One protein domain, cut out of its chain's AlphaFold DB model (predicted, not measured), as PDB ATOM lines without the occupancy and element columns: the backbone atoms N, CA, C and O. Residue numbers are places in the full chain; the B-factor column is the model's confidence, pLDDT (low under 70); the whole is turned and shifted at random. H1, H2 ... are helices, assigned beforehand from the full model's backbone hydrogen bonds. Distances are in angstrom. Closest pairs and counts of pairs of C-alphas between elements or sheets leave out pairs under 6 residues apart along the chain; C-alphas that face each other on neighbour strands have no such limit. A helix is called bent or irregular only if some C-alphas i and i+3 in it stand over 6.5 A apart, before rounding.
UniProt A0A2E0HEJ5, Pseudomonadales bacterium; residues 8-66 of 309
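What this domain is: This is residues 8 to 66 of the 309 residues of a protein of Pseudomonadales bacterium (UniProt A0A2E0HEJ5). A long helical hairpin, H2 and H3, touches near its turn and is open toward the other end, where short H1 makes a corner with H2 and H4 carries on past H3. The 59 printed residues hold four named helices, H1 to H4 in order, and no named strand: all helix. The whole is loose, radius of gyration of the C-alphas 14.2 A, and elongated, spanning 42 by 24 by 14 A.

Where its parts are: Find C-alpha 14 at (285.268, -11.586, 129.887); H2, residues 14 to 32, runs 27.7 A from there. It is irregular, C-alphas 15 and 18 being 8.8 A apart, with a kink of 41 degrees near residue 21. H3, residues 37 to 54, runs 25.6 A. H1 is residues 8 to 12, 5.9 A; H4, residues 56 to 65, 14.3 A, ends at (276.255, 0.371, 122.554).

How they stand to each other: At the hairpin, residues 31 to 32 of H2 touch residues 40 to 44 of H3, the closest C-alphas, Val 31 and Arg 40, 5.8 A apart; the tilt is shallow, 27 degrees, opposite ways. H1 and H2 touch only at the corner, closest C-alphas Phe 12 and Leu 18, 5.3 A. H3 and H4 meet only through their link. H1 is apart from H3 and H4, and H2 from H4. Every O i to N i+4 pair is within hydrogen-bond range in H1, H3 and H4; in H2, 13 of 15.

The domain as a whole: The farthest C-alphas, Pro 35 and Asn 65, are 42.5 A apart. The printed part has no cut, its three links are tight, and no printed residue is under pLDDT 70.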
ATOM      1  N   LEU A   8     278.171 -16.988 132.085       77.62
ATOM      2  CA  LEU A   8     279.241 -17.669 131.358       77.62
ATOM      3  C   LEU A   8     280.540 -16.855 131.306       77.62
ATOM      4  O   LEU A   8     281.619 -17.433 131.385       77.62
ATOM      5  N   GLU A   9     280.477 -15.529 131.209       79.12
ATOM      6  CA  GLU A   9     281.679 -14.685 131.235       79.12
ATOM      7  C   GLU A   9     282.282 -14.548 132.629       79.12
ATOM      8  O   GLU A   9     283.495 -14.383 132.736       79.12
ATOM      9  N   LYS A  10     281.477 -14.680 133.688       80.75
ATOM     10  CA  LYS A  10     281.996 -14.795 135.059       80.75
ATOM     11  C   LYS A  10     282.818 -16.078 135.232       80.75
ATOM     12  O   LYS A  10     283.868 -16.040 135.861       80.75
ATOM     13  N   ILE A  11     282.388 -17.181 134.612       81.75
ATOM     14  CA  ILE A  11     283.063 -18.491 134.686       81.75
ATOM     15  C   ILE A  11     284.273 -18.569 133.739       81.75
ATOM     16  O   ILE A  11     285.367 -18.965 134.134       81.75
ATOM     17  N   PHE A  12     284.103 -18.192 132.469       80.31
ATOM     18  CA  PHE A  12     285.110 -18.384 131.414       80.31
ATOM     19  C   PHE A  12     285.946 -17.128 131.107       80.31
ATOM     20  O   PHE A  12     286.746 -17.113 130.158       80.31
ATOM     21  N   GLY A  13     285.774 -16.077 131.909       79.38
ATOM     22  CA  GLY A  13     286.384 -14.764 131.744       79.38
ATOM     23  C   GLY A  13     285.709 -13.913 130.663       79.38
ATOM     24  O   GLY A  13     285.150 -14.432 129.693       79.38
ATOM     25  N   ASP A  14     285.831 -12.589 130.802       80.69
ATOM     26  CA  ASP A  14     285.268 -11.586 129.887       80.69
ATOM     27  C   ASP A  14     285.455 -11.932 128.404       80.69
ATOM     28  O   ASP A  14     286.543 -12.329 127.954       80.69
ATOM     29  N   ASP A  15     284.407 -11.698 127.611       81.88
ATOM     30  CA  ASP A  15     284.359 -12.063 126.203       81.88
ATOM     31  C   ASP A  15     284.616 -13.567 125.973       81.88
ATOM     32  O   ASP A  15     285.176 -13.917 124.936       81.88
ATOM     33  N   MET A  16     284.302 -14.464 126.915       82.38
ATOM     34  CA  MET A  16     284.597 -15.909 126.844       82.38
ATOM     35  C   MET A  16     286.087 -16.206 126.587       82.38
ATOM     36  O   MET A  16     286.452 -16.997 125.710       82.38
ATOM     37  N   HIS A  17     286.979 -15.482 127.267       79.69
ATOM     38  CA  HIS A  17     288.416 -15.492 126.977       79.69
ATOM     39  C   HIS A  17     289.047 -16.892 127.038       79.69
ATOM     40  O   HIS A  17     289.806 -17.235 126.125       79.69
ATOM     41  N   LEU A  18     288.728 -17.692 128.061       79.38
ATOM     42  CA  LEU A  18     289.305 -19.027 128.255       79.38
ATOM     43  C   LEU A  18     288.909 -19.988 127.129       79.38
ATOM     44  O   LEU A  18     289.789 -20.538 126.462       79.38
ATOM     45  N   LEU A  19     287.611 -20.104 126.827       81.75
ATOM     46  CA  LEU A  19     287.122 -20.968 125.745       81.75
ATOM     47  C   LEU A  19     287.731 -20.595 124.390       81.75
ATOM     48  O   LEU A  19     288.141 -21.462 123.621       81.75
ATOM     49  N   ARG A  20     287.874 -19.296 124.103       82.88
ATOM     50  CA  ARG A  20     288.498 -18.847 122.850       82.88
ATOM     51  C   ARG A  20     289.980 -19.182 122.763       82.88
ATOM     52  O   ARG A  20     290.470 -19.410 121.656       82.88
ATOM     53  N   ILE A  21     290.718 -19.163 123.875       81.56
ATOM     54  CA  ILE A  21     292.129 -19.574 123.876       81.56
ATOM     55  C   ILE A  21     292.235 -21.059 123.551       81.56
ATOM     56  O   ILE A  21     293.026 -21.418 122.677       81.56
ATOM     57  N   ILE A  22     291.420 -21.886 124.204       84.88
ATOM     58  CA  ILE A  22     291.384 -23.334 123.978       84.88
ATOM     59  C   ILE A  22     291.027 -23.617 122.516       84.88
ATOM     60  O   ILE A  22     291.821 -24.225 121.799       84.88
ATOM     61  N   GLY A  23     289.915 -23.060 122.029       83.88
ATOM     62  CA  GLY A  23     289.482 -23.226 120.641       83.88
ATOM     63  C   GLY A  23     290.532 -22.761 119.628       83.88
ATOM     64  O   GLY A  23     290.764 -23.425 118.622       83.88
ATOM     65  N   ARG A  24     291.252 -21.664 119.904       82.38
ATOM     66  CA  ARG A  24     292.328 -21.187 119.021       82.38
ATOM     67  C   ARG A  24     293.541 -22.117 119.007       82.38
ATOM     68  O   ARG A  24     294.159 -22.249 117.954       82.38
ATOM     69  N   ARG A  25     293.910 -22.715 120.145       85.19
ATOM     70  CA  ARG A  25     295.017 -23.682 120.224       85.19
ATOM     71  C   ARG A  25     294.675 -24.955 119.458       85.19
ATOM     72  O   ARG A  25     295.461 -25.355 118.608       85.19
ATOM     73  N   LEU A  26     293.478 -25.499 119.670       86.31
ATOM     74  CA  LEU A  26     292.975 -26.652 118.917       86.31
ATOM     75  C   LEU A  26     292.958 -26.364 117.413       86.31
ATOM     76  O   LEU A  26     293.496 -27.128 116.617       86.31
ATOM     77  N   LEU A  27     292.444 -25.198 117.023       85.00
ATOM     78  CA  LEU A  27     292.427 -24.794 115.625       85.00
ATOM     79  C   LEU A  27     293.832 -24.632 115.030       85.00
ATOM     80  O   LEU A  27     294.047 -24.940 113.862       85.00
ATOM     81  N   ALA A  28     294.797 -24.143 115.809       83.81
ATOM     82  CA  ALA A  28     296.176 -24.022 115.349       83.81
ATOM     83  C   ALA A  28     296.808 -25.391 115.062       83.81
ATOM     84  O   ALA A  28     297.547 -25.488 114.085       83.81
ATOM     85  N   LEU A  29     296.479 -26.423 115.847       86.88
ATOM     86  CA  LEU A  29     296.906 -27.804 115.595       86.88
ATOM     87  C   LEU A  29     296.298 -28.332 114.289       86.88
ATOM     88  O   LEU A  29     297.034 -28.746 113.396       86.88
ATOM     89  N   VAL A  30     294.977 -28.199 114.118       84.94
ATOM     90  CA  VAL A  30     294.257 -28.648 112.907       84.94
ATOM     91  C   VAL A  30     294.742 -27.926 111.647       84.94
ATOM     92  O   VAL A  30     294.947 -28.535 110.603       84.94
ATOM     93  N   VAL A  31     294.966 -26.613 111.716       85.44
ATOM     94  CA  VAL A  31     295.497 -25.861 110.568       85.44
ATOM     95  C   VAL A  31     296.988 -26.153 110.356       85.44
ATOM     96  O   VAL A  31     297.481 -26.028 109.237       85.44
ATOM     97  N   GLY A  32     297.721 -26.505 111.412       84.12
ATOM     98  CA  GLY A  32     299.154 -26.789 111.378       84.12
ATOM     99  C   GLY A  32     299.504 -28.017 110.544       84.12
ATOM    100  O   GLY A  32     300.511 -27.983 109.844       84.12
ATOM    101  N   VAL A  33     298.639 -29.037 110.546       89.62
ATOM    102  CA  VAL A  33     298.844 -30.280 109.780       89.62
ATOM    103  C   VAL A  33     298.554 -30.151 108.280       89.62
ATOM    104  O   VAL A  33     298.843 -31.065 107.515       89.62
ATOM    105  N   ILE A  34     298.007 -29.020 107.821       89.00
ATOM    106  CA  ILE A  34     297.705 -28.813 106.401       89.00
ATOM    107  C   ILE A  34     298.984 -28.394 105.655       89.00
ATOM    108  O   ILE A  34     299.515 -27.306 105.918       89.00
ATOM    109  N   PRO A  35     299.449 -29.178 104.662       87.12
ATOM    110  CA  PRO A  35     300.772 -28.990 104.066       87.12
ATOM    111  C   PRO A  35     300.880 -27.676 103.277       87.12
ATOM    112  O   PRO A  35     301.841 -26.913 103.407       87.12
ATOM    113  N   PHE A  36     299.846 -27.321 102.510       92.19
ATOM    114  CA  PHE A  36     299.907 -26.168 101.613       92.19
ATOM    115  C   PHE A  36     299.494 -24.857 102.297       92.19
ATOM    116  O   PHE A  36     298.388 -24.720 102.826       92.19
ATOM    117  N   LYS A  37     300.356 -23.827 102.213       88.62
ATOM    118  CA  LYS A  37     300.094 -22.474 102.757       88.62
ATOM    119  C   LYS A  37     298.769 -21.893 102.251       88.62
ATOM    120  O   LYS A  37     298.009 -21.345 103.044       88.62
ATOM    121  N   ARG A  38     298.467 -22.051 100.955       92.31
ATOM    122  CA  ARG A  38     297.207 -21.589 100.345       92.31
ATOM    123  C   ARG A  38     295.968 -22.203 101.010       92.31
ATOM    124  O   ARG A  38     295.023 -21.483 101.312       92.31
ATOM    125  N   TRP A  39     296.003 -23.498 101.324       91.06
ATOM    126  CA  TRP A  39     294.889 -24.204 101.964       91.06
ATOM    127  C   TRP A  39     294.741 -23.804 103.428       91.06
ATOM    128  O   TRP A  39     293.628 -23.560 103.886       91.06
ATOM    129  N   ARG A  40     295.860 -23.619 104.143       88.62
ATOM    130  CA  ARG A  40     295.856 -23.062 105.505       88.62
ATOM    131  C   ARG A  40     295.197 -21.687 105.560       88.62
ATOM    132  O   ARG A  40     294.403 -21.424 106.460       88.62
ATOM    133  N   VAL A  41     295.522 -20.807 104.610       87.56
ATOM    134  CA  VAL A  41     294.921 -19.468 104.516       87.56
ATOM    135  C   VAL A  41     293.431 -19.562 104.180       87.56
ATOM    136  O   VAL A  41     292.625 -18.944 104.871       87.56
ATOM    137  N   ALA A  42     293.052 -20.372 103.190       89.69
ATOM    138  CA  ALA A  42     291.653 -20.560 102.807       89.69
ATOM    139  C   ALA A  42     290.800 -21.109 103.964       89.69
ATOM    140  O   ALA A  42     289.733 -20.568 104.249       89.69
ATOM    141  N   LEU A  43     291.291 -22.128 104.680       89.75
ATOM    142  CA  LEU A  43     290.603 -22.691 105.840       89.75
ATOM    143  C   LEU A  43     290.457 -21.652 106.958       89.75
ATOM    144  O   LEU A  43     289.358 -21.460 107.472       89.75
ATOM    145  N   ARG A  44     291.531 -20.923 107.295       87.19
ATOM    146  CA  ARG A  44     291.473 -19.835 108.290       87.19
ATOM    147  C   ARG A  44     290.435 -18.779 107.923       87.19
ATOM    148  O   ARG A  44     289.709 -18.339 108.806       87.19
ATOM    149  N   ASN A  45     290.340 -18.404 106.648       89.50
ATOM    150  CA  ASN A  45     289.350 -17.435 106.183       89.50
ATOM    151  C   ASN A  45     287.918 -17.971 106.319       89.50
ATOM    152  O   ASN A  45     287.053 -17.241 106.798       89.50
ATOM    153  N   LYS A  46     287.672 -19.244 105.968       91.31
ATOM    154  CA  LYS A  46     286.362 -19.891 106.166       91.31
ATOM    155  C   LYS A  46     285.965 -19.929 107.643       91.31
ATOM    156  O   LYS A  46     284.838 -19.586 107.981       91.31
ATOM    157  N   ILE A  47     286.897 -20.282 108.527       89.69
ATOM    158  CA  ILE A  47     286.650 -20.308 109.975       89.69
ATOM    159  C   ILE A  47     286.403 -18.904 110.522       89.69
ATOM    160  O   ILE A  47     285.491 -18.715 111.318       89.69
ATOM    161  N   ASP A  48     287.194 -17.912 110.105       90.19
ATOM    162  CA  ASP A  48     286.983 -16.521 110.505       90.19
ATOM    163  C   ASP A  48     285.591 -16.033 110.067       90.19
ATOM    164  O   ASP A  48     284.911 -15.381 110.856       90.19
ATOM    165  N   ALA A  49     285.146 -16.372 108.851       92.62
ATOM    166  CA  ALA A  49     283.810 -16.038 108.360       92.62
ATOM    167  C   ALA A  49     282.704 -16.732 109.173       92.62
ATOM    168  O   ALA A  49     281.758 -16.072 109.599       92.62
ATOM    169  N   TRP A  50     282.857 -18.029 109.455       93.69
ATOM    170  CA  TRP A  50     281.921 -18.783 110.292       93.69
ATOM    171  C   TRP A  50     281.832 -18.212 111.714       93.69
ATOM    172  O   TRP A  50     280.737 -17.968 112.210       93.69
ATOM    173  N   LEU A  51     282.970 -17.904 112.347       90.88
ATOM    174  CA  LEU A  51     283.001 -17.253 113.659       90.88
ATOM    175  C   LEU A  51     282.324 -15.879 113.619       90.88
ATOM    176  O   LEU A  51     281.586 -15.529 114.531       90.88
ATOM    177  N   ILE A  52     282.562 -15.084 112.575       94.12
ATOM    178  CA  ILE A  52     281.903 -13.784 112.417       94.12
ATOM    179  C   ILE A  52     280.382 -13.941 112.321       94.12
ATOM    180  O   ILE A  52     279.672 -13.176 112.968       94.12
ATOM    181  N   ALA A  53     279.895 -14.924 111.562       94.69
ATOM    182  CA  ALA A  53     278.467 -15.207 111.449       94.69
ATOM    183  C   ALA A  53     277.875 -15.673 112.789       94.69
ATOM    184  O   ALA A  53     276.887 -15.107 113.248       94.69
ATOM    185  N   LEU A  54     278.534 -16.622 113.463       93.75
ATOM    186  CA  LEU A  54     278.124 -17.141 114.773       93.75
ATOM    187  C   LEU A  54     278.018 -16.032 115.834       93.75
ATOM    188  O   LEU A  54     277.102 -16.028 116.649       93.75
ATOM    189  N   TYR A  55     278.953 -15.079 115.824       93.88
ATOM    190  CA  TYR A  55     278.989 -13.972 116.779       93.88
ATOM    191  C   TYR A  55     278.325 -12.682 116.264       93.88
ATOM    192  O   TYR A  55     278.496 -11.634 116.898       93.88
ATOM    193  N   ARG A  56     277.553 -12.719 115.165       95.00
ATOM    194  CA  ARG A  56     276.833 -11.541 114.648       95.00
ATOM    195  C   ARG A  56     275.989 -10.839 115.728       95.00
ATOM    196  O   ARG A  56     276.217  -9.642 115.903       95.00
ATOM    197  N   PRO A  57     275.170 -11.534 116.550       93.75
ATOM    198  CA  PRO A  57     274.375 -10.870 117.591       93.75
ATOM    199  C   PRO A  57     275.225 -10.099 118.611       93.75
ATOM    200  O   PRO A  57     274.876  -9.001 119.039       93.75
ATOM    201  N   LYS A  58     276.398 -10.638 118.981       91.38
ATOM    202  CA  LYS A  58     277.346  -9.941 119.864       91.38
ATOM    203  C   LYS A  58     277.913  -8.687 119.197       91.38
ATOM    204  O   LYS A  58     278.094  -7.674 119.868       91.38
ATOM    205  N   ILE A  59     278.242  -8.764 117.907       94.81
ATOM    206  CA  ILE A  59     278.791  -7.629 117.161       94.81
ATOM    207  C   ILE A  59     277.742  -6.525 117.037       94.81
ATOM    208  O   ILE A  59     278.053  -5.377 117.327       94.81
ATOM    209  N   GLU A  60     276.506  -6.862 116.686       95.19
ATOM    210  CA  GLU A  60     275.400  -5.902 116.587       95.19
ATOM    211  C   GLU A  60     275.087  -5.260 117.945       95.19
ATOM    212  O   GLU A  60     274.987  -4.038 118.033       95.19
ATOM    213  N   ARG A  61     275.069  -6.043 119.037       93.69
ATOM    214  CA  ARG A  61     274.952  -5.493 120.398       93.69
ATOM    215  C   ARG A  61     276.088  -4.526 120.724       93.69
ATOM    216  O   ARG A  61     275.843  -3.488 121.332       93.69
ATOM    217  N   PHE A  62     277.325  -4.857 120.353       93.88
ATOM    218  CA  PHE A  62     278.451  -3.946 120.546       93.88
ATOM    219  C   PHE A  62     278.252  -2.650 119.762       93.88
ATOM    220  O   PHE A  62     278.395  -1.587 120.349       93.88
ATOM    221  N   ILE A  63     277.893  -2.732 118.477       94.56
ATOM    222  CA  ILE A  63     277.658  -1.565 117.613       94.56
ATOM    223  C   ILE A  63     276.578  -0.662 118.219       94.56
ATOM    224  O   ILE A  63     276.789   0.539 118.343       94.56
ATOM    225  N   ALA A  64     275.467  -1.243 118.679       93.31
ATOM    226  CA  ALA A  64     274.367  -0.502 119.290       93.31
ATOM    227  C   ALA A  64     274.760   0.242 120.582       93.31
ATOM    228  O   ALA A  64     274.130   1.239 120.924       93.31
ATOM    229  N   ASN A  65     275.782  -0.233 121.302       92.69
ATOM    230  CA  ASN A  65     276.255   0.371 122.554       92.69
ATOM    231  C   ASN A  65     277.572   1.149 122.399       92.69
ATOM    232  O   ASN A  65     278.040   1.747 123.367       92.69
ATOM    233  N   TYR A  66     278.197   1.126 121.221       93.50
ATOM    234  CA  TYR A  66     279.436   1.850 120.967       93.50
ATOM    235  C   TYR A  66     279.141   3.352 120.841       93.50
ATOM    236  O   TYR A  66     278.165   3.713 120.175       93.50
TER     237      TYR A  66